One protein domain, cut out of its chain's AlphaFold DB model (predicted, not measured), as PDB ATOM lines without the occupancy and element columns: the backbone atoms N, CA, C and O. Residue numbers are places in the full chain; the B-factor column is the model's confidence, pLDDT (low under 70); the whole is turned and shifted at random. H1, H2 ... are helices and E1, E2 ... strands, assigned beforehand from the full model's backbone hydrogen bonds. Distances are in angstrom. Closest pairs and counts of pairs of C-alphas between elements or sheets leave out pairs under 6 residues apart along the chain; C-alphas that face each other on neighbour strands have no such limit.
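Overview. This is residues 11 to 153 of the 159 residues of an uncharacterized protein of viral metagenome (UniProt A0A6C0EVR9). Three small antiparallel sheets follow one another along the longest axis: E5 to E8 in the middle is face to face with E9 to E13 as a sandwich, while E1 to E4 stands at the other end with few contacts. On the far face of the E9 to E13 sheet, H2 crosses over part of it, only just over E11 and E12 with 3 of its 7 C-alphas on each, and residues 146 to 153 run back from E13 to E8, where residues 151 to 152 pair with residues 78 to 79. The 143 printed residues hold, in chain order, E1 to E5, H1, E6 to E12, H2 and E13, mostly strand, though under half are in named elements. The whole is compact, with a radius of gyration of the C-alphas of 14.6 A and spans of 41 by 34 by 24 A.

Along the chain. Start at C-alpha 11, (198.311, 194.218, 184.130), where E1, residues 11 to 13, begins. Read on through E2, 23 to 26, E3, 30 to 33, and E4, 41 to 43. Next find E5, 46 to 50, 10.8 A; H1, 52 to 55; E6, 64 to 67; E7, 72 to 75; and E8, 78 to 82, 12.6 A. E9, 89 to 93, 11.0 A, starts at (184.195, 201.361, 166.564). Then come E10, 105 to 108, E11, 111 to 114, E12, 119 to 122, H2, 132 to 138, 10.1 A, and E13, 143 to 145, ending at (168.643, 199.557, 174.119).

Arrangement. E1 E2 E3 E4, E6 E7 E8 and E9 E10 E11 E12 are meanders, each strand the antiparallel neighbour of the one before, each such pair a hairpin. Look for N 12 and O 24 of E1 and E2 at 2.8 A, and N 25 and O 31 of E2 and E3 at 2.8 A. The closest C-alphas of E3 and E5 are Ile 30 and Pro 47, 7.7 A. E5 is the antiparallel neighbour of E6, with N 46 and O 67 at 3.2 A. In the sandwich, two sheets face to face, the best planes are 12 degrees apart; the closest C-alphas of E5 and E9 are Phe 49 and Tyr 92, 6.1 A. E13 is the antiparallel neighbour of E12, with N 120 and O 144 at 2.8 A. H2 is on this sheet, at a height over the sheet of 10.0 A, and runs across the strands, at 82 degrees to E11 on the local plane. Every O i to N i+4 pair in H2 is within hydrogen-bond range; H1, apart from H2, is too short for one.

Size, cuts and confidence. The farthest C-alphas, of Glu 38 and Glu 124, are 43.0 A apart. The printed part has no cut; E9 to E10 is a long link. Mean pLDDT of the printed part is 81.8, with residues 35 to 61, 97 to 100 and 153 under 70.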
ATOM      1  N   SER A  11     199.499 194.446 183.314       82.00
ATOM      2  CA  SER A  11     198.311 194.218 184.130       82.00
ATOM      3  C   SER A  11     197.634 195.545 184.463       82.00
ATOM      4  O   SER A  11     198.302 196.549 184.731       82.00
ATOM      5  N   TYR A  12     196.308 195.551 184.408       83.44
ATOM      6  CA  TYR A  12     195.464 196.698 184.693       83.44
ATOM      7  C   TYR A  12     194.271 196.270 185.531       83.44
ATOM      8  O   TYR A  12     193.776 195.159 185.387       83.44
ATOM      9  N   LYS A  13     193.751 197.180 186.348       83.62
ATOM     10  CA  LYS A  13     192.513 196.951 187.090       83.62
ATOM     11  C   LYS A  13     191.398 197.826 186.548       83.62
ATOM     12  O   LYS A  13     191.634 198.954 186.113       83.62
ATOM     13  N   THR A  14     190.183 197.303 186.569       83.31
ATOM     14  CA  THR A  14     188.989 198.107 186.311       83.31
ATOM     15  C   THR A  14     188.613 198.926 187.536       83.31
ATOM     16  O   THR A  14     189.054 198.626 188.639       83.31
ATOM     17  N   LEU A  15     187.842 199.994 187.337       80.62
ATOM     18  CA  LEU A  15     187.284 200.797 188.422       80.62
ATOM     19  C   LEU A  15     185.785 200.940 188.205       80.62
ATOM     20  O   LEU A  15     185.352 201.366 187.134       80.62
ATOM     21  N   HIS A  16     185.001 200.625 189.225       79.62
ATOM     22  CA  HIS A  16     183.582 200.939 189.236       79.62
ATOM     23  C   HIS A  16     183.123 201.210 190.665       79.62
ATOM     24  O   HIS A  16     183.159 200.324 191.508       79.62
ATOM     25  N   ASN A  17     182.695 202.444 190.931       80.00
ATOM     26  CA  ASN A  17     182.188 202.876 192.234       80.00
ATOM     27  C   ASN A  17     183.152 202.596 193.406       80.00
ATOM     28  O   ASN A  17     182.742 202.159 194.474       80.00
ATOM     29  N   GLY A  18     184.453 202.811 193.188       75.25
ATOM     30  CA  GLY A  18     185.494 202.546 194.190       75.25
ATOM     31  C   GLY A  18     185.965 201.090 194.271       75.25
ATOM     32  O   GLY A  18     187.009 200.842 194.868       75.25
ATOM     33  N   ASP A  19     185.264 200.156 193.623       79.06
ATOM     34  CA  ASP A  19     185.655 198.748 193.534       79.06
ATOM     35  C   ASP A  19     186.554 198.476 192.313       79.06
ATOM     36  O   ASP A  19     186.559 199.231 191.333       79.06
ATOM     37  N   GLU A  20     187.292 197.366 192.364       83.69
ATOM     38  CA  GLU A  20     188.179 196.859 191.313       83.69
ATOM     39  C   GLU A  20     187.668 195.513 190.775       83.69
ATOM     40  O   GLU A  20     188.272 194.466 191.024       83.69
ATOM     41  N   PRO A  21     186.543 195.499 190.037       82.50
ATOM     42  CA  PRO A  21     185.789 194.270 189.800       82.50
ATOM     43  C   PRO A  21     186.513 193.246 188.916       82.50
ATOM     44  O   PRO A  21     186.174 192.063 188.957       82.50
ATOM     45  N   PHE A  22     187.485 193.687 188.114       85.88
ATOM     46  CA  PHE A  22     188.269 192.841 187.214       85.88
ATOM     47  C   PHE A  22     189.721 193.305 187.106       85.88
ATOM     48  O   PHE A  22     189.981 194.510 187.012       85.88
ATOM     49  N   THR A  23     190.633 192.341 186.980       85.56
ATOM     50  CA  THR A  23     192.002 192.545 186.483       85.56
ATOM     51  C   THR A  23     192.067 192.122 185.016       85.56
ATOM     52  O   THR A  23     191.494 191.104 184.635       85.56
ATOM     53  N   VAL A  24     192.752 192.906 184.187       83.81
ATOM     54  CA  VAL A  24     192.957 192.665 182.758       83.81
ATOM     55  C   VAL A  24     194.451 192.630 182.476       83.81
ATOM     56  O   VAL A  24     195.154 193.620 182.687       83.81
ATOM     57  N   GLU A  25     194.933 191.509 181.957       85.50
ATOM     58  CA  GLU A  25     196.315 191.354 181.516       85.50
ATOM     59  C   GLU A  25     196.408 191.348 179.998       85.50
ATOM     60  O   GLU A  25     195.666 190.656 179.304       85.50
ATOM     61  N   ILE A  26     197.344 192.137 179.479       79.38
ATOM     62  CA  ILE A  26     197.565 192.315 178.049       79.38
ATOM     63  C   ILE A  26     198.978 191.836 177.717       79.38
ATOM     64  O   ILE A  26     199.968 192.486 178.069       79.38
ATOM     65  N   GLY A  27     199.052 190.695 177.031       77.25
ATOM     66  CA  GLY A  27     200.271 190.100 176.480       77.25
ATOM     67  C   GLY A  27     200.060 189.675 175.022       77.25
ATOM     68  O   GLY A  27     199.531 190.438 174.220       77.25
ATOM     69  N   LYS A  28     200.442 188.439 174.667       73.94
ATOM     70  CA  LYS A  28     200.064 187.823 173.370       73.94
ATOM     71  C   LYS A  28     198.559 187.545 173.255       73.94
ATOM     72  O   LYS A  28     198.039 187.411 172.154       73.94
ATOM     73  N   LYS A  29     197.896 187.387 174.396       77.31
ATOM     74  CA  LYS A  29     196.450 187.230 174.553       77.31
ATOM     75  C   LYS A  29     195.986 188.232 175.603       77.31
ATOM     76  O   LYS A  29     196.819 188.782 176.331       77.31
ATOM     77  N   ILE A  30     194.678 188.446 175.668       79.50
ATOM     78  CA  ILE A  30     194.066 189.216 176.743       79.50
ATOM     79  C   ILE A  30     193.467 188.233 177.744       79.50
ATOM     80  O   ILE A  30     192.678 187.370 177.354       79.50
ATOM     81  N   SER A  31     193.843 188.370 179.010       82.69
ATOM     82  CA  SER A  31     193.304 187.576 180.117       82.69
ATOM     83  C   SER A  31     192.498 188.474 181.047       82.69
ATOM     84  O   SER A  31     192.921 189.592 181.345       82.69
ATOM     85  N   VAL A  32     191.334 188.002 181.494       80.81
ATOM     86  CA  VAL A  32     190.473 188.722 182.443       80.81
ATOM     87  C   VAL A  32     190.223 187.854 183.669       80.81
ATOM     88  O   VAL A  32     189.873 186.680 183.541       80.81
ATOM     89  N   TYR A  33     190.376 188.458 184.844       83.12
ATOM     90  CA  TYR A  33     190.324 187.802 186.149       83.12
ATOM     91  C   TYR A  33     189.318 188.500 187.058       83.12
ATOM     92  O   TYR A  33     189.260 189.732 187.076       83.12
ATOM     93  N   ASN A  34     188.575 187.725 187.846       79.75
ATOM     94  CA  ASN A  34     187.849 188.175 189.036       79.75
ATOM     95  C   ASN A  34     187.471 186.962 189.912       79.75
ATOM     96  O   ASN A  34     187.778 185.829 189.566       79.75
ATOM     97  N   ASN A  35     186.716 187.189 190.990       63.16
ATOM     98  CA  ASN A  35     186.237 186.133 191.898       63.16
ATOM     99  C   ASN A  35     185.143 185.204 191.308       63.16
ATOM    100  O   ASN A  35     184.641 184.335 192.014       63.16
ATOM    101  N   ILE A  36     184.689 185.424 190.068       62.97
ATOM    102  CA  ILE A  36     183.698 184.584 189.357       62.97
ATOM    103  C   ILE A  36     184.361 183.742 188.270       62.97
ATOM    104  O   ILE A  36     183.956 182.609 188.029       62.97
ATOM    105  N   PHE A  37     185.367 184.290 187.603       60.72
ATOM    106  CA  PHE A  37     186.281 183.548 186.765       60.72
ATOM    107  C   PHE A  37     187.210 182.778 187.708       60.72
ATOM    108  O   PHE A  37     188.356 183.160 187.905       60.72
ATOM    109  N   GLU A  38     186.694 181.704 188.321       53.94
ATOM    110  CA  GLU A  38     187.481 180.769 189.148       53.94
ATOM    111  C   GLU A  38     188.737 180.273 188.401       53.94
ATOM    112  O   GLU A  38     189.712 179.881 189.030       53.94
ATOM    113  N   ASN A  39     188.733 180.373 187.063       54.56
ATOM    114  CA  ASN A  39     189.883 180.226 186.179       54.56
ATOM    115  C   ASN A  39     189.988 181.410 185.199       54.56
ATOM    116  O   ASN A  39     188.969 181.983 184.809       54.56
ATOM    117  N   GLU A  40     191.208 181.734 184.751       60.06
ATOM    118  CA  GLU A  40     191.475 182.802 183.774       60.06
ATOM    119  C   GLU A  40     190.597 182.651 182.522       60.06
ATOM    120  O   GLU A  40     190.583 181.593 181.884       60.06
ATOM    121  N   LYS A  41     189.897 183.719 182.111       68.25
ATOM    122  CA  LYS A  41     189.225 183.725 180.809       68.25
ATOM    123  C   LYS A  41     190.122 184.389 179.773       68.25
ATOM    124  O   LYS A  41     190.407 185.584 179.852       68.25
ATOM    125  N   TYR A  42     190.546 183.597 178.790       61.97
ATOM    126  CA  TYR A  42     191.347 184.071 177.668       61.97
ATOM    127  C   TYR A  42     190.469 184.545 176.524       61.97
ATOM    128  O   TYR A  42     189.566 183.840 176.070       61.97
ATOM    129  N   PHE A  43     190.832 185.694 175.978       69.62
ATOM    130  CA  PHE A  43     190.236 186.236 174.774       69.62
ATOM    131  C   PHE A  43     191.317 186.397 173.710       69.62
ATOM    132  O   PHE A  43     192.404 186.935 173.957       69.62
ATOM    133  N   LYS A  44     191.021 185.896 172.507       65.56
ATOM    134  CA  LYS A  44     191.757 186.265 171.299       65.56
ATOM    135  C   LYS A  44     191.116 187.545 170.778       65.56
ATOM    136  O   LYS A  44     189.953 187.526 170.402       65.56
ATOM    137  N   GLY A  45     191.865 188.634 170.801       62.00
ATOM    138  CA  GLY A  45     191.401 189.933 170.342       62.00
ATOM    139  C   GLY A  45     192.524 190.949 170.417       62.00
ATOM    140  O   GLY A  45     193.512 190.742 171.131       62.00
ATOM    141  N   THR A  46     192.368 192.039 169.681       64.31
ATOM    142  CA  THR A  46     193.292 193.169 169.756       64.31
ATOM    143  C   THR A  46     192.692 194.178 170.733       64.31
ATOM    144  O   THR A  46     191.536 194.576 170.564       64.31
ATOM    145  N   PRO A  47     193.413 194.598 171.788       62.16
ATOM    146  CA  PRO A  47     192.913 195.660 172.643       62.16
ATOM    147  C   PRO A  47     192.884 196.940 171.810       62.16
ATOM    148  O   PRO A  47     193.932 197.469 171.444       62.16
ATOM    149  N   VAL A  48     191.685 197.416 171.487       58.97
ATOM    150  CA  VAL A  48     191.505 198.543 170.561       58.97
ATOM    151  C   VAL A  48     191.863 199.844 171.251       58.97
ATOM    152  O   VAL A  48     192.581 200.678 170.709       58.97
ATOM    153  N   PHE A  49     191.395 200.007 172.491       65.62
ATOM    154  CA  PHE A  49     191.513 201.273 173.195       65.62
ATOM    155  C   PHE A  49     191.723 201.069 174.697       65.62
ATOM    156  O   PHE A  49     190.816 200.710 175.445       65.62
ATOM    157  N   ILE A  50     192.943 201.365 175.144       60.25
ATOM    158  CA  ILE A  50     193.275 201.576 176.555       60.25
ATOM    159  C   ILE A  50     193.286 203.087 176.755       60.25
ATOM    160  O   ILE A  50     194.095 203.777 176.129       60.25
ATOM    161  N   ASN A  51     192.401 203.618 177.598       52.84
ATOM    162  CA  ASN A  51     192.337 205.056 177.831       52.84
ATOM    163  C   ASN A  51     193.646 205.551 178.486       52.84
ATOM    164  O   ASN A  51     193.854 205.405 179.689       52.84
ATOM    165  N   LYS A  52     194.575 206.106 177.691       46.81
ATOM    166  CA  LYS A  52     195.912 206.520 178.165       46.81
ATOM    167  C   LYS A  52     195.862 207.698 179.145       46.81
ATOM    168  O   LYS A  52     196.813 207.861 179.909       46.81
ATOM    169  N   SER A  53     194.779 208.484 179.163       45.22
ATOM    170  CA  SER A  53     194.636 209.633 180.072       45.22
ATOM    171  C   SER A  53     194.462 209.229 181.543       45.22
ATOM    172  O   SER A  53     194.727 210.034 182.431       45.22
ATOM    173  N   TYR A  54     194.122 207.963 181.829       45.25
ATOM    174  CA  TYR A  54     193.861 207.470 183.189       45.25
ATOM    175  C   TYR A  54     195.077 207.205 184.060       45.25
ATOM    176  O   TYR A  54     194.939 206.989 185.266       45.25
ATOM    177  N   LYS A  55     196.281 207.202 183.482       49.25
ATOM    178  CA  LYS A  55     197.482 206.848 184.244       49.25
ATOM    179  C   LYS A  55     197.764 207.790 185.415       49.25
ATOM    180  O   LYS A  55     198.418 207.352 186.350       49.25
ATOM    181  N   LYS A  56     197.282 209.040 185.381       46.50
ATOM    182  CA  LYS A  56     197.683 210.072 186.349       46.50
ATOM    183  C   LYS A  56     196.719 210.269 187.530       46.50
ATOM    184  O   LYS A  56     197.192 210.630 188.595       46.50
ATOM    185  N   ILE A  57     195.410 210.037 187.363       48.16
ATOM    186  CA  ILE A  57     194.397 210.392 188.387       48.16
ATOM    187  C   ILE A  57     193.982 209.186 189.249       48.16
ATOM    188  O   ILE A  57     193.822 209.324 190.453       48.16
ATOM    189  N   PHE A  58     193.867 207.988 188.665       52.16
ATOM    190  CA  PHE A  58     193.415 206.777 189.377       52.16
ATOM    191  C   PHE A  58     194.420 205.624 189.274       52.16
ATOM    192  O   PHE A  58     194.026 204.464 189.185       52.16
ATOM    193  N   ASN A  59     195.721 205.924 189.217       56.91
ATOM    194  CA  ASN A  59     196.791 204.927 189.058       56.91
ATOM    195  C   ASN A  59     196.578 203.962 187.869       56.91
ATOM    196  O   ASN A  59     196.963 202.797 187.920       56.91
ATOM    197  N   GLY A  60     195.957 204.432 186.779       57.19
ATOM    198  CA  GLY A  60     195.742 203.626 185.574       57.19
ATOM    199  C   GLY A  60     194.527 202.692 185.591       57.19
ATOM    200  O   GLY A  60     194.435 201.855 184.693       57.19
ATOM    201  N   LYS A  61     193.598 202.828 186.551       66.25
ATOM    202  CA  LYS A  61     192.354 202.038 186.574       66.25
ATOM    203  C   LYS A  61     191.316 202.574 185.586       66.25
ATOM    204  O   LYS A  61     190.987 203.744 185.653       66.25
ATOM    205  N   THR A  62     190.772 201.755 184.690       74.12
ATOM    206  CA  THR A  62     189.865 202.191 183.599       74.12
ATOM    207  C   THR A  62     188.928 201.055 183.196       74.12
ATOM    208  O   THR A  62     189.121 199.927 183.626       74.12
ATOM    209  N   SER A  63     187.943 201.294 182.334       85.12
ATOM    210  CA  SER A  63     187.324 200.215 181.556       85.12
ATOM    211  C   SER A  63     188.034 199.997 180.217       85.12
ATOM    212  O   SER A  63     188.802 200.851 179.759       85.12
ATOM    213  N   PHE A  64     187.762 198.849 179.599       85.44
ATOM    214  CA  PHE A  64     188.359 198.398 178.346       85.44
ATOM    215  C   PHE A  64     187.290 198.112 177.301       85.44
ATOM    216  O   PHE A  64     186.182 197.677 177.627       85.44
ATOM    217  N   LEU A  65     187.674 198.306 176.043       87.31
ATOM    218  CA  LEU A  65     186.967 197.794 174.884       87.31
ATOM    219  C   LEU A  65     187.942 196.977 174.033       87.31
ATOM    220  O   LEU A  65     189.032 197.451 173.692       87.31
ATOM    221  N   ILE A  66     187.556 195.746 173.725       85.25
ATOM    222  CA  ILE A  66     188.359 194.779 172.975       85.25
ATOM    223  C   ILE A  66     187.619 194.431 171.692       85.25
ATOM    224  O   ILE A  66     186.430 194.134 171.745       85.25
ATOM    225  N   ASP A  67     188.334 194.451 170.573       85.75
ATOM    226  CA  ASP A  67     187.831 194.025 169.272       85.75
ATOM    227  C   ASP A  67     188.081 192.527 169.114       85.75
ATOM    228  O   ASP A  67     189.208 192.038 169.283       85.75
ATOM    229  N   LEU A  68     186.996 191.804 168.847       83.56
ATOM    230  CA  LEU A  68     186.971 190.367 168.607       83.56
ATOM    231  C   LEU A  68     186.699 190.042 167.124       83.56
ATOM    232  O   LEU A  68     186.440 188.886 166.796       83.56
ATOM    233  N   GLY A  69     186.759 191.035 166.235       82.19
ATOM    234  CA  GLY A  69     186.509 190.952 164.799       82.19
ATOM    235  C   GLY A  69     185.106 191.427 164.433       82.19
ATOM    236  O   GLY A  69     184.935 192.496 163.866       82.19
ATOM    237  N   ASN A  70     184.085 190.627 164.748       83.81
ATOM    238  CA  ASN A  70     182.683 190.936 164.423       83.81
ATOM    239  C   ASN A  70     181.899 191.552 165.593       83.81
ATOM    240  O   ASN A  70     180.772 192.005 165.431       83.81
ATOM    241  N   LYS A  71     182.485 191.527 166.788       89.38
ATOM    242  CA  LYS A  71     181.869 191.967 168.035       89.38
ATOM    243  C   LYS A  71     182.912 192.614 168.921       89.38
ATOM    244  O   LYS A  71     184.112 192.380 168.779       89.38
ATOM    245  N   TYR A  72     182.435 193.371 169.892       90.06
ATOM    246  CA  TYR A  72     183.275 194.039 170.864       90.06
ATOM    247  C   TYR A  72     182.967 193.516 172.251       90.06
ATOM    248  O   TYR A  72     181.821 193.235 172.595       90.06
ATOM    249  N   MET A  73     184.003 193.410 173.072       89.69
ATOM    250  CA  MET A  73     183.866 193.085 174.480       89.69
ATOM    251  C   MET A  73     184.180 194.312 175.322       89.69
ATOM    252  O   MET A  73     185.289 194.850 175.277       89.69
ATOM    253  N   TYR A  74     183.205 194.721 176.122       91.62
ATOM    254  CA  TYR A  74     183.387 195.720 177.160       91.62
ATOM    255  C   TYR A  74     183.776 195.042 178.476       91.62
ATOM    256  O   TYR A  74     183.170 194.045 178.872       91.62
ATOM    257  N   ILE A  75     184.771 195.605 179.164       87.94
ATOM    258  CA  ILE A  75     185.188 195.185 180.506       87.94
ATOM    259  C   ILE A  75     185.230 196.419 181.408       87.94
ATOM    260  O   ILE A  75     186.102 197.276 181.269       87.94
ATOM    261  N   GLY A  76     184.288 196.513 182.343       87.62
ATOM    262  CA  GLY A  76     184.217 197.599 183.323       87.62
ATOM    263  C   GLY A  76     183.400 197.184 184.538       87.62
ATOM    264  O   GLY A  76     183.860 196.353 185.310       87.62
ATOM    265  N   LYS A  77     182.175 197.705 184.703       85.62
ATOM    266  CA  LYS A  77     181.272 197.253 185.791       85.62
ATOM    267  C   LYS A  77     180.892 195.771 185.690       85.62
ATOM    268  O   LYS A  77     180.558 195.122 186.675       85.62
ATOM    269  N   CYS A  78     180.901 195.255 184.468       86.81
ATOM    270  CA  CYS A  78     180.790 193.848 184.141       86.81
ATOM    271  C   CYS A  78     181.515 193.576 182.828       86.81
ATOM    272  O   CYS A  78     181.984 194.511 182.170       86.81
ATOM    273  N   VAL A  79     181.601 192.300 182.467       88.75
ATOM    274  CA  VAL A  79     182.087 191.860 181.161       88.75
ATOM    275  C   VAL A  79     180.893 191.471 180.306       88.75
ATOM    276  O   VAL A  79     180.071 190.658 180.731       88.75
ATOM    277  N   TYR A  80     180.788 192.039 179.110       91.31
ATOM    278  CA  TYR A  80     179.813 191.600 178.117       91.31
ATOM    279  C   TYR A  80     180.324 191.835 176.701       91.31
ATOM    280  O   TYR A  80     181.180 192.684 176.460       91.31
ATOM    281  N   GLU A  81     179.764 191.070 175.773       91.56
ATOM    282  CA  GLU A  81     179.987 191.213 174.340       91.56
ATOM    283  C   GLU A  81     178.767 191.882 173.703       91.56
ATOM    284  O   GLU A  81     177.638 191.665 174.155       91.56
ATOM    285  N   PHE A  82     178.993 192.694 172.677       92.38
ATOM    286  CA  PHE A  82     177.942 193.275 171.849       92.38
ATOM    287  C   PHE A  82     178.409 193.396 170.398       92.38
ATOM    288  O   PHE A  82     179.600 193.557 170.126       92.38
ATOM    289  N   GLU A  83     177.456 193.325 169.478       92.31
ATOM    290  CA  GLU A  83     177.669 193.576 168.055       92.31
ATOM    291  C   GLU A  83     177.162 194.991 167.749       92.31
ATOM    292  O   GLU A  83     176.037 195.322 168.137       92.31
ATOM    293  N   PRO A  84     177.986 195.874 167.162       90.56
ATOM    294  CA  PRO A  84     177.526 197.190 166.757       90.56
ATOM    295  C   PRO A  84     176.582 197.049 165.559       90.56
ATOM    296  O   PRO A  84     176.838 196.264 164.655       90.56
ATOM    297  N   GLU A  85     175.520 197.849 165.534       89.44
ATOM    298  CA  GLU A  85     174.480 197.787 164.497       89.44
ATOM    299  C   GLU A  85     175.021 198.052 163.090       89.44
ATOM    300  O   GLU A  85     174.492 197.548 162.107       89.44
ATOM    301  N   ASP A  86     176.019 198.926 162.977       71.75
ATOM    302  CA  ASP A  86     176.122 199.722 161.758       71.75
ATOM    303  C   ASP A  86     177.535 200.253 161.504       71.75
ATOM    304  O   ASP A  86     177.655 201.339 160.951       71.75
ATOM    305  N   GLU A  87     178.572 199.535 161.977       73.94
ATOM    306  CA  GLU A  87     180.007 199.597 161.592       73.94
ATOM    307  C   GLU A  87     180.978 199.494 162.790       73.94
ATOM    308  O   GLU A  87     180.586 199.538 163.959       73.94
ATOM    309  N   ASP A  88     182.275 199.399 162.473       86.38
ATOM    310  CA  ASP A  88     183.387 199.372 163.422       86.38
ATOM    311  C   ASP A  88     183.437 200.581 164.364       86.38
ATOM    312  O   ASP A  88     183.110 201.727 164.023       86.38
ATOM    313  N   ILE A  89     183.945 200.328 165.568       89.44
ATOM    314  CA  ILE A  89     184.195 201.361 166.564       89.44
ATOM    315  C   ILE A  89     185.459 202.137 166.194       89.44
ATOM    316  O   ILE A  89     186.575 201.626 166.223       89.44
ATOM    317  N   THR A  90     185.285 203.427 165.927       88.25
ATOM    318  CA  THR A  90     186.371 204.348 165.546       88.25
ATOM    319  C   THR A  90     187.057 204.997 166.746       88.25
ATOM    320  O   THR A  90     188.190 205.467 166.653       88.25
ATOM    321  N   LEU A  91     186.365 205.058 167.884       87.81
ATOM    322  CA  LEU A  91     186.831 205.742 169.081       87.81
ATOM    323  C   LEU A  91     186.211 205.107 170.321       87.81
ATOM    324  O   LEU A  91     185.020 204.817 170.359       87.81
ATOM    325  N   TYR A  92     186.995 205.011 171.385       88.44
ATOM    326  CA  TYR A  92     186.495 204.693 172.713       88.44
ATOM    327  C   TYR A  92     187.047 205.689 173.720       88.44
ATOM    328  O   TYR A  92     188.250 205.965 173.752       88.44
ATOM    329  N   LYS A  93     186.165 206.221 174.564       86.81
ATOM    330  CA  LYS A  93     186.551 207.040 175.708       86.81
ATOM    331  C   LYS A  93     185.855 206.517 176.945       86.81
ATOM    332  O   LYS A  93     184.716 206.075 176.899       86.81
ATOM    333  N   SER A  94     186.539 206.622 178.070       83.38
ATOM    334  CA  SER A  94     185.964 206.303 179.367       83.38
ATOM    335  C   SER A  94     186.224 207.442 180.327       83.38
ATOM    336  O   SER A  94     187.065 207.260 181.183       83.38
ATOM    337  N   PRO A  95     185.624 208.632 180.164       80.94
ATOM    338  CA  PRO A  95     185.839 209.732 181.100       80.94
ATOM    339  C   PRO A  95     185.396 209.346 182.523       80.94
ATOM    340  O   PRO A  95     184.298 208.825 182.700       80.94
ATOM    341  N   THR A  96     186.198 209.658 183.544       74.44
ATOM    342  CA  THR A  96     185.662 209.909 184.892       74.44
ATOM    343  C   THR A  96     185.914 211.361 185.233       74.44
ATOM    344  O   THR A  96     186.963 211.918 184.908       74.44
ATOM    345  N   LYS A  97     184.919 211.963 185.872       69.94
ATOM    346  CA  LYS A  97     185.027 213.283 186.486       69.94
ATOM    347  C   LYS A  97     185.333 213.096 187.977       69.94
ATOM    348  O   LYS A  97     186.164 212.264 188.327       69.94
ATOM    349  N   ASN A  98     184.632 213.808 188.853       65.38
ATOM    350  CA  ASN A  98     184.844 213.782 190.304       65.38
ATOM    351  C   ASN A  98     184.321 212.510 191.000       65.38
ATOM    352  O   ASN A  98     184.404 212.399 192.217       65.38
ATOM    353  N   SER A  99     183.768 211.555 190.252       67.56
ATOM    354  CA  SER A  99     183.278 210.281 190.777       67.56
ATOM    355  C   SER A  99     184.244 209.142 190.454       67.56
ATOM    356  O   SER A  99     184.736 209.054 189.329       67.56
ATOM    357  N   SER A 100     184.391 208.178 191.367       69.12
ATOM    358  CA  SER A 100     185.079 206.887 191.142       69.12
ATOM    359  C   SER A 100     184.320 205.943 190.187       69.12
ATOM    360  O   SER A 100     184.407 204.720 190.288       69.12
ATOM    361  N   VAL A 101     183.534 206.509 189.273       77.12
ATOM    362  CA  VAL A 101     182.709 205.820 188.283       77.12
ATOM    363  C   VAL A 101     183.138 206.321 186.904       77.12
ATOM    364  O   VAL A 101     183.017 207.517 186.619       77.12
ATOM    365  N   PRO A 102     183.706 205.456 186.051       83.12
ATOM    366  CA  PRO A 102     183.924 205.767 184.642       83.12
ATOM    367  C   PRO A 102     182.613 205.769 183.873       83.12
ATOM    368  O   PRO A 102     181.786 204.899 184.124       83.12
ATOM    369  N   TYR A 103     182.482 206.682 182.905       88.50
ATOM    370  CA  TYR A 103     181.363 206.819 181.964       88.50
ATOM    371  C   TYR A 103     181.776 206.422 180.535       88.50
ATOM    372  O   TYR A 103     181.893 207.272 179.650       88.50
ATOM    373  N   PRO A 104     182.057 205.131 180.285       91.31
ATOM    374  CA  PRO A 104     182.548 204.657 179.003       91.31
ATOM    375  C   PRO A 104     181.538 204.757 177.880       91.31
ATOM    376  O   PRO A 104     180.382 204.351 178.020       91.31
ATOM    377  N   TYR A 105     182.030 205.222 176.738       93.44
ATOM    378  CA  TYR A 105     181.317 205.207 175.480       93.44
ATOM    379  C   TYR A 105     182.237 204.827 174.316       93.44
ATOM    380  O   TYR A 105     183.426 205.164 174.287       93.44
ATOM    381  N   ALA A 106     181.667 204.122 173.345       92.94
ATOM    382  CA  ALA A 106     182.301 203.821 172.068       92.94
ATOM    383  C   ALA A 106     181.568 204.557 170.954       92.94
ATOM    384  O   ALA A 106     180.346 204.544 170.916       92.94
ATOM    385  N   LYS A 107     182.300 205.178 170.040       93.19
ATOM    386  CA  LYS A 107     181.753 205.857 168.871       93.19
ATOM    387  C   LYS A 107     182.113 205.066 167.615       93.19
ATOM    388  O   LYS A 107     183.288 204.967 167.255       93.19
ATOM    389  N   GLY A 108     181.101 204.516 166.955       91.81
ATOM    390  CA  GLY A 108     181.180 204.061 165.567       91.81
ATOM    391  C   GLY A 108     180.900 205.213 164.600       91.81
ATOM    392  O   GLY A 108     180.789 206.372 165.017       91.81
ATOM    393  N   LYS A 109     180.763 204.918 163.303       91.88
ATOM    394  CA  LYS A 109     180.512 205.969 162.301       91.88
ATOM    395  C   LYS A 109     179.126 206.600 162.443       91.88
ATOM    396  O   LYS A 109     179.023 207.826 162.462       91.88
ATOM    397  N   LYS A 110     178.086 205.780 162.632       95.94
ATOM    398  CA  LYS A 110     176.691 206.245 162.761       95.94
ATOM    399  C   LYS A 110     176.201 206.373 164.201       95.94
ATOM    400  O   LYS A 110     175.445 207.292 164.496       95.94
ATOM    401  N   TYR A 111     176.656 205.497 165.095       96.75
ATOM    402  CA  TYR A 111     176.146 205.418 166.466       96.75
ATOM    403  C   TYR A 111     177.230 205.574 167.527       96.75
ATOM    404  O   TYR A 111     178.384 205.183 167.336       96.75
ATOM    405  N   THR A 112     176.817 206.082 168.685       96.06
ATOM    406  CA  THR A 112     177.589 206.079 169.925       96.06
ATOM    407  C   THR A 112     176.914 205.177 170.950       96.06
ATOM    408  O   THR A 112     175.731 205.324 171.229       96.06
ATOM    409  N   TYR A 113     177.682 204.256 171.524       95.94
ATOM    410  CA  TYR A 113     177.255 203.232 172.471       95.94
ATOM    411  C   TYR A 113     177.667 203.633 173.885       95.94
ATOM    412  O   TYR A 113     178.856 203.818 174.153       95.94
ATOM    413  N   LEU A 114     176.706 203.728 174.800       95.38
ATOM    414  CA  LEU A 114     176.928 203.970 176.224       95.38
ATOM    415  C   LEU A 114     176.980 202.636 176.964       95.38
ATOM    416  O   LEU A 114     176.003 201.886 177.005       95.38
ATOM    417  N   MET A 115     178.137 202.329 177.548       93.50
ATOM    418  CA  MET A 115     178.415 200.992 178.083       93.50
ATOM    419  C   MET A 115     177.804 200.731 179.465       93.50
ATOM    420  O   MET A 115     177.686 199.590 179.900       93.50
ATOM    421  N   ILE A 116     177.435 201.779 180.207       91.38
ATOM    422  CA  ILE A 116     176.740 201.599 181.489       91.38
ATOM    423  C   ILE A 116     175.264 201.300 181.232       91.38
ATOM    424  O   ILE A 116     174.706 200.376 181.824       91.38
ATOM    425  N   GLU A 117     174.642 202.081 180.358       94.00
ATOM    426  CA  GLU A 117     173.194 202.065 180.143       94.00
ATOM    427  C   GLU A 117     172.760 201.005 179.124       94.00
ATOM    428  O   GLU A 117     171.578 200.675 179.033       94.00
ATOM    429  N   ASN A 118     173.720 200.420 178.398       94.19
ATOM    430  CA  ASN A 118     173.487 199.476 177.304       94.19
ATOM    431  C   ASN A 118     172.557 200.073 176.242       94.19
ATOM    432  O   ASN A 118     171.633 199.417 175.753       94.19
ATOM    433  N   VAL A 119     172.804 201.342 175.913       96.12
ATOM    434  CA  VAL A 119     172.090 202.067 174.861       96.12
ATOM    435  C   VAL A 119     173.034 202.529 173.768       96.12
ATOM    436  O   VAL A 119     174.220 202.752 174.013       96.12
ATOM    437  N   TYR A 120     172.498 202.699 172.571       96.75
ATOM    438  CA  TYR A 120     173.164 203.354 171.461       96.75
ATOM    439  C   TYR A 120     172.309 204.514 170.947       96.75
ATOM    440  O   TYR A 120     171.081 204.480 171.022       96.75
ATOM    441  N   ILE A 121     172.979 205.563 170.483       97.31
ATOM    442  CA  ILE A 121     172.382 206.845 170.095       97.31
ATOM    443  C   ILE A 121     172.950 207.234 168.732       97.31
ATOM    444  O   ILE A 121     174.144 207.032 168.488       97.31
ATOM    445  N   LEU A 122     172.116 207.775 167.842       97.12
ATOM    446  CA  LEU A 122     172.577 208.328 166.566       97.12
ATOM    447  C   LEU A 122     173.553 209.481 166.820       97.12
ATOM    448  O   LEU A 122     173.272 210.386 167.602       97.12
ATOM    449  N   ASN A 123     174.693 209.470 166.134       96.31
ATOM    450  CA  ASN A 123     175.730 210.485 166.304       96.31
ATOM    451  C   ASN A 123     175.234 211.903 165.979       96.31
ATOM    452  O   ASN A 123     175.761 212.855 166.541       96.31
ATOM    453  N   GLU A 124     174.242 212.046 165.097       96.88
ATOM    454  CA  GLU A 124     173.638 213.338 164.732       96.88
ATOM    455  C   GLU A 124     172.827 213.981 165.866       96.88
ATOM    456  O   GLU A 124     172.647 215.194 165.876       96.88
ATOM    457  N   LEU A 125     172.378 213.183 166.842       97.31
ATOM    458  CA  LEU A 125     171.629 213.653 168.009       97.31
ATOM    459  C   LEU A 125     172.549 214.065 169.169       97.31
ATOM    460  O   LEU A 125     172.059 214.415 170.240       97.31
ATOM    461  N   LEU A 126     173.871 213.981 168.986       97.19
ATOM    462  CA  LEU A 126     174.862 214.212 170.032       97.19
ATOM    463  C   LEU A 126     175.783 215.385 169.694       97.19
ATOM    464  O   LEU A 126     176.446 215.406 168.656       97.19
ATOM    465  N   ASP A 127     175.949 216.294 170.651       96.56
ATOM    466  CA  ASP A 127     177.051 217.246 170.658       96.56
ATOM    467  C   ASP A 127     178.264 216.642 171.379       96.56
ATOM    468  O   ASP A 127     178.324 216.549 172.608       96.56
ATOM    469  N   PHE A 128     179.285 216.258 170.609       93.31
ATOM    470  CA  PHE A 128     180.524 215.678 171.139       93.31
ATOM    471  C   PHE A 128     181.429 216.665 171.890       93.31
ATOM    472  O   PHE A 128     182.453 216.241 172.434       93.31
ATOM    473  N   LYS A 129     181.089 217.961 171.917       93.12
ATOM    474  CA  LYS A 129     181.751 218.954 172.776       93.12
ATOM    475  C   LYS A 129     181.217 218.919 174.209       93.12
ATOM    476  O   LYS A 129     181.905 219.379 175.117       93.12
ATOM    477  N   GLN A 130     180.028 218.358 174.409       92.81
ATOM    478  CA  GLN A 130     179.369 218.233 175.704       92.81
ATOM    479  C   GLN A 130     179.500 216.814 176.270       92.81
ATOM    480  O   GLN A 130     180.013 215.892 175.629       92.81
ATOM    481  N   ASP A 131     179.063 216.631 177.516       91.88
ATOM    482  CA  ASP A 131     179.026 215.310 178.137       91.88
ATOM    483  C   ASP A 131     177.921 214.463 177.492       91.88
ATOM    484  O   ASP A 131     176.744 214.820 177.530       91.88
ATOM    485  N   ILE A 132     178.311 213.346 176.877       95.12
ATOM    486  CA  ILE A 132     177.386 212.462 176.161       95.12
ATOM    487  C   ILE A 132     176.382 211.801 177.118       95.12
ATOM    488  O   ILE A 132     175.225 211.608 176.758       95.12
ATOM    489  N   TYR A 133     176.808 211.453 178.336       94.56
ATOM    490  CA  TYR A 133     175.915 210.817 179.302       94.56
ATOM    491  C   TYR A 133     174.883 211.803 179.842       94.56
ATOM    492  O   TYR A 133     173.734 211.412 180.013       94.56
ATOM    493  N   LEU A 134     175.260 213.069 180.066       94.31
ATOM    494  CA  LEU A 134     174.294 214.098 180.471       94.31
ATOM    495  C   LEU A 134     173.218 214.300 179.402       94.31
ATOM    496  O   LEU A 134     172.043 214.212 179.725       94.31
ATOM    497  N   GLN A 135     173.610 214.421 178.129       96.62
ATOM    498  CA  GLN A 135     172.655 214.533 177.018       96.62
ATOM    499  C   GLN A 135     171.648 213.372 176.987       96.62
ATOM    500  O   GLN A 135     170.457 213.590 176.784       96.62
ATOM    501  N   TYR A 136     172.103 212.138 177.232       96.94
ATOM    502  CA  TYR A 136     171.209 210.980 177.333       96.94
ATOM    503  C   TYR A 136     170.305 211.025 178.571       96.94
ATOM    504  O   TYR A 136     169.139 210.653 178.492       96.94
ATOM    505  N   TYR A 137     170.814 211.447 179.730       95.31
ATOM    506  CA  TYR A 137     169.991 211.522 180.937       95.31
ATOM    507  C   TYR A 137     168.934 212.623 180.869       95.31
ATOM    508  O   TYR A 137     167.839 212.409 181.391       95.31
ATOM    509  N   ASP A 138     169.237 213.729 180.192       97.00
ATOM    510  CA  ASP A 138     168.304 214.828 179.947       97.00
ATOM    511  C   ASP A 138     167.216 214.436 178.934       97.00
ATOM    512  O   ASP A 138     166.080 214.896 179.033       97.00
ATOM    513  N   ASN A 139     167.530 213.547 177.983       95.75
ATOM    514  CA  ASN A 139     166.567 213.030 177.014       95.75
ATOM    515  C   ASN A 139     166.801 211.544 176.698       95.75
ATOM    516  O   ASN A 139     167.457 211.190 175.719       95.75
ATOM    517  N   LYS A 140     166.217 210.655 177.508       95.38
ATOM    518  CA  LYS A 140     166.416 209.202 177.370       95.38
ATOM    519  C   LYS A 140     165.828 208.608 176.088       95.38
ATOM    520  O   LYS A 140     166.271 207.536 175.676       95.38
ATOM    521  N   GLU A 141     164.890 209.297 175.439       96.12
ATOM    522  CA  GLU A 141     164.206 208.822 174.226       96.12
ATOM    523  C   GLU A 141     165.138 208.748 173.005       96.12
ATOM    524  O   GLU A 141     164.870 208.011 172.057       96.12
ATOM    525  N   ILE A 142     166.276 209.454 173.027       95.94
ATOM    526  CA  ILE A 142     167.273 209.380 171.943       95.94
ATOM    527  C   ILE A 142     168.032 208.045 171.928       95.94
ATOM    528  O   ILE A 142     168.709 207.723 170.950       95.94
ATOM    529  N   GLY A 143     167.972 207.287 173.030       96.31
ATOM    530  CA  GLY A 143     168.709 206.045 173.217       96.31
ATOM    531  C   GLY A 143     167.880 204.808 172.899       96.31
ATOM    532  O   GLY A 143     166.793 204.603 173.431       96.31
ATOM    533  N   LYS A 144     168.450 203.908 172.100       96.50
ATOM    534  CA  LYS A 144     167.901 202.571 171.856       96.50
ATOM    535  C   LYS A 144     168.679 201.541 172.661       96.50
ATOM    536  O   LYS A 144     169.906 201.570 172.677       96.50
ATOM    537  N   LYS A 145     167.989 200.622 173.341       94.00
ATOM    538  CA  LYS A 145     168.643 199.557 174.119       94.00
ATOM    539  C   LYS A 145     169.157 198.443 173.215       94.00
ATOM    540  O   LYS A 145     168.435 197.992 172.332       94.00
ATOM    541  N   TYR A 146     170.347 197.931 173.519       90.12
ATOM    542  CA  TYR A 146     170.854 196.685 172.946       90.12
ATOM    543  C   TYR A 146     170.917 195.590 174.016       90.12
ATOM    544  O   TYR A 146     171.152 195.843 175.202       90.12
ATOM    545  N   LYS A 147     170.639 194.349 173.609       87.38
ATOM    546  CA  LYS A 147     170.622 193.206 174.527       87.38
ATOM    547  C   LYS A 147     172.052 192.797 174.849       87.38
ATOM    548  O   LYS A 147     172.845 192.548 173.949       87.38
ATOM    549  N   ILE A 148     172.350 192.666 176.139       88.31
ATOM    550  CA  ILE A 148     173.643 192.174 176.612       88.31
ATOM    551  C   ILE A 148     173.466 191.054 177.629       88.31
ATOM    552  O   ILE A 148     172.491 191.017 178.383       88.31
ATOM    553  N   LYS A 149     174.468 190.178 177.709       86.88
ATOM    554  CA  LYS A 149     174.629 189.232 178.817       86.88
ATOM    555  C   LYS A 149     175.785 189.696 179.703       86.88
ATOM    556  O   LYS A 149     176.943 189.398 179.439       86.88
ATOM    557  N   CYS A 150     175.446 190.457 180.740       84.25
ATOM    558  CA  CYS A 150     176.395 191.040 181.689       84.25
ATOM    559  C   CYS A 150     176.896 189.984 182.685       84.25
ATOM    560  O   CYS A 150     176.128 189.475 183.501       84.25
ATOM    561  N   VAL A 151     178.194 189.686 182.642       83.88
ATOM    562  CA  VAL A 151     178.896 188.870 183.641       83.88
ATOM    563  C   VAL A 151     179.501 189.820 184.672       83.88
ATOM    564  O   VAL A 151     180.557 190.411 184.444       83.88
ATOM    565  N   LYS A 152     178.781 190.055 185.773       77.00
ATOM    566  CA  LYS A 152     179.233 190.923 186.881       77.00
ATOM    567  C   LYS A 152     180.350 190.250 187.676       77.00
ATOM    568  O   LYS A 152     180.539 189.054 187.515       77.00
ATOM    569  N   SER A 153     181.069 190.998 188.516       66.06
ATOM    570  CA  SER A 153     181.814 190.434 189.652       66.06
ATOM    571  C   SER A 153     180.832 190.069 190.781       66.06
ATOM    572  O   SER A 153     179.760 190.669 190.893       66.06
TER     573      SER A 153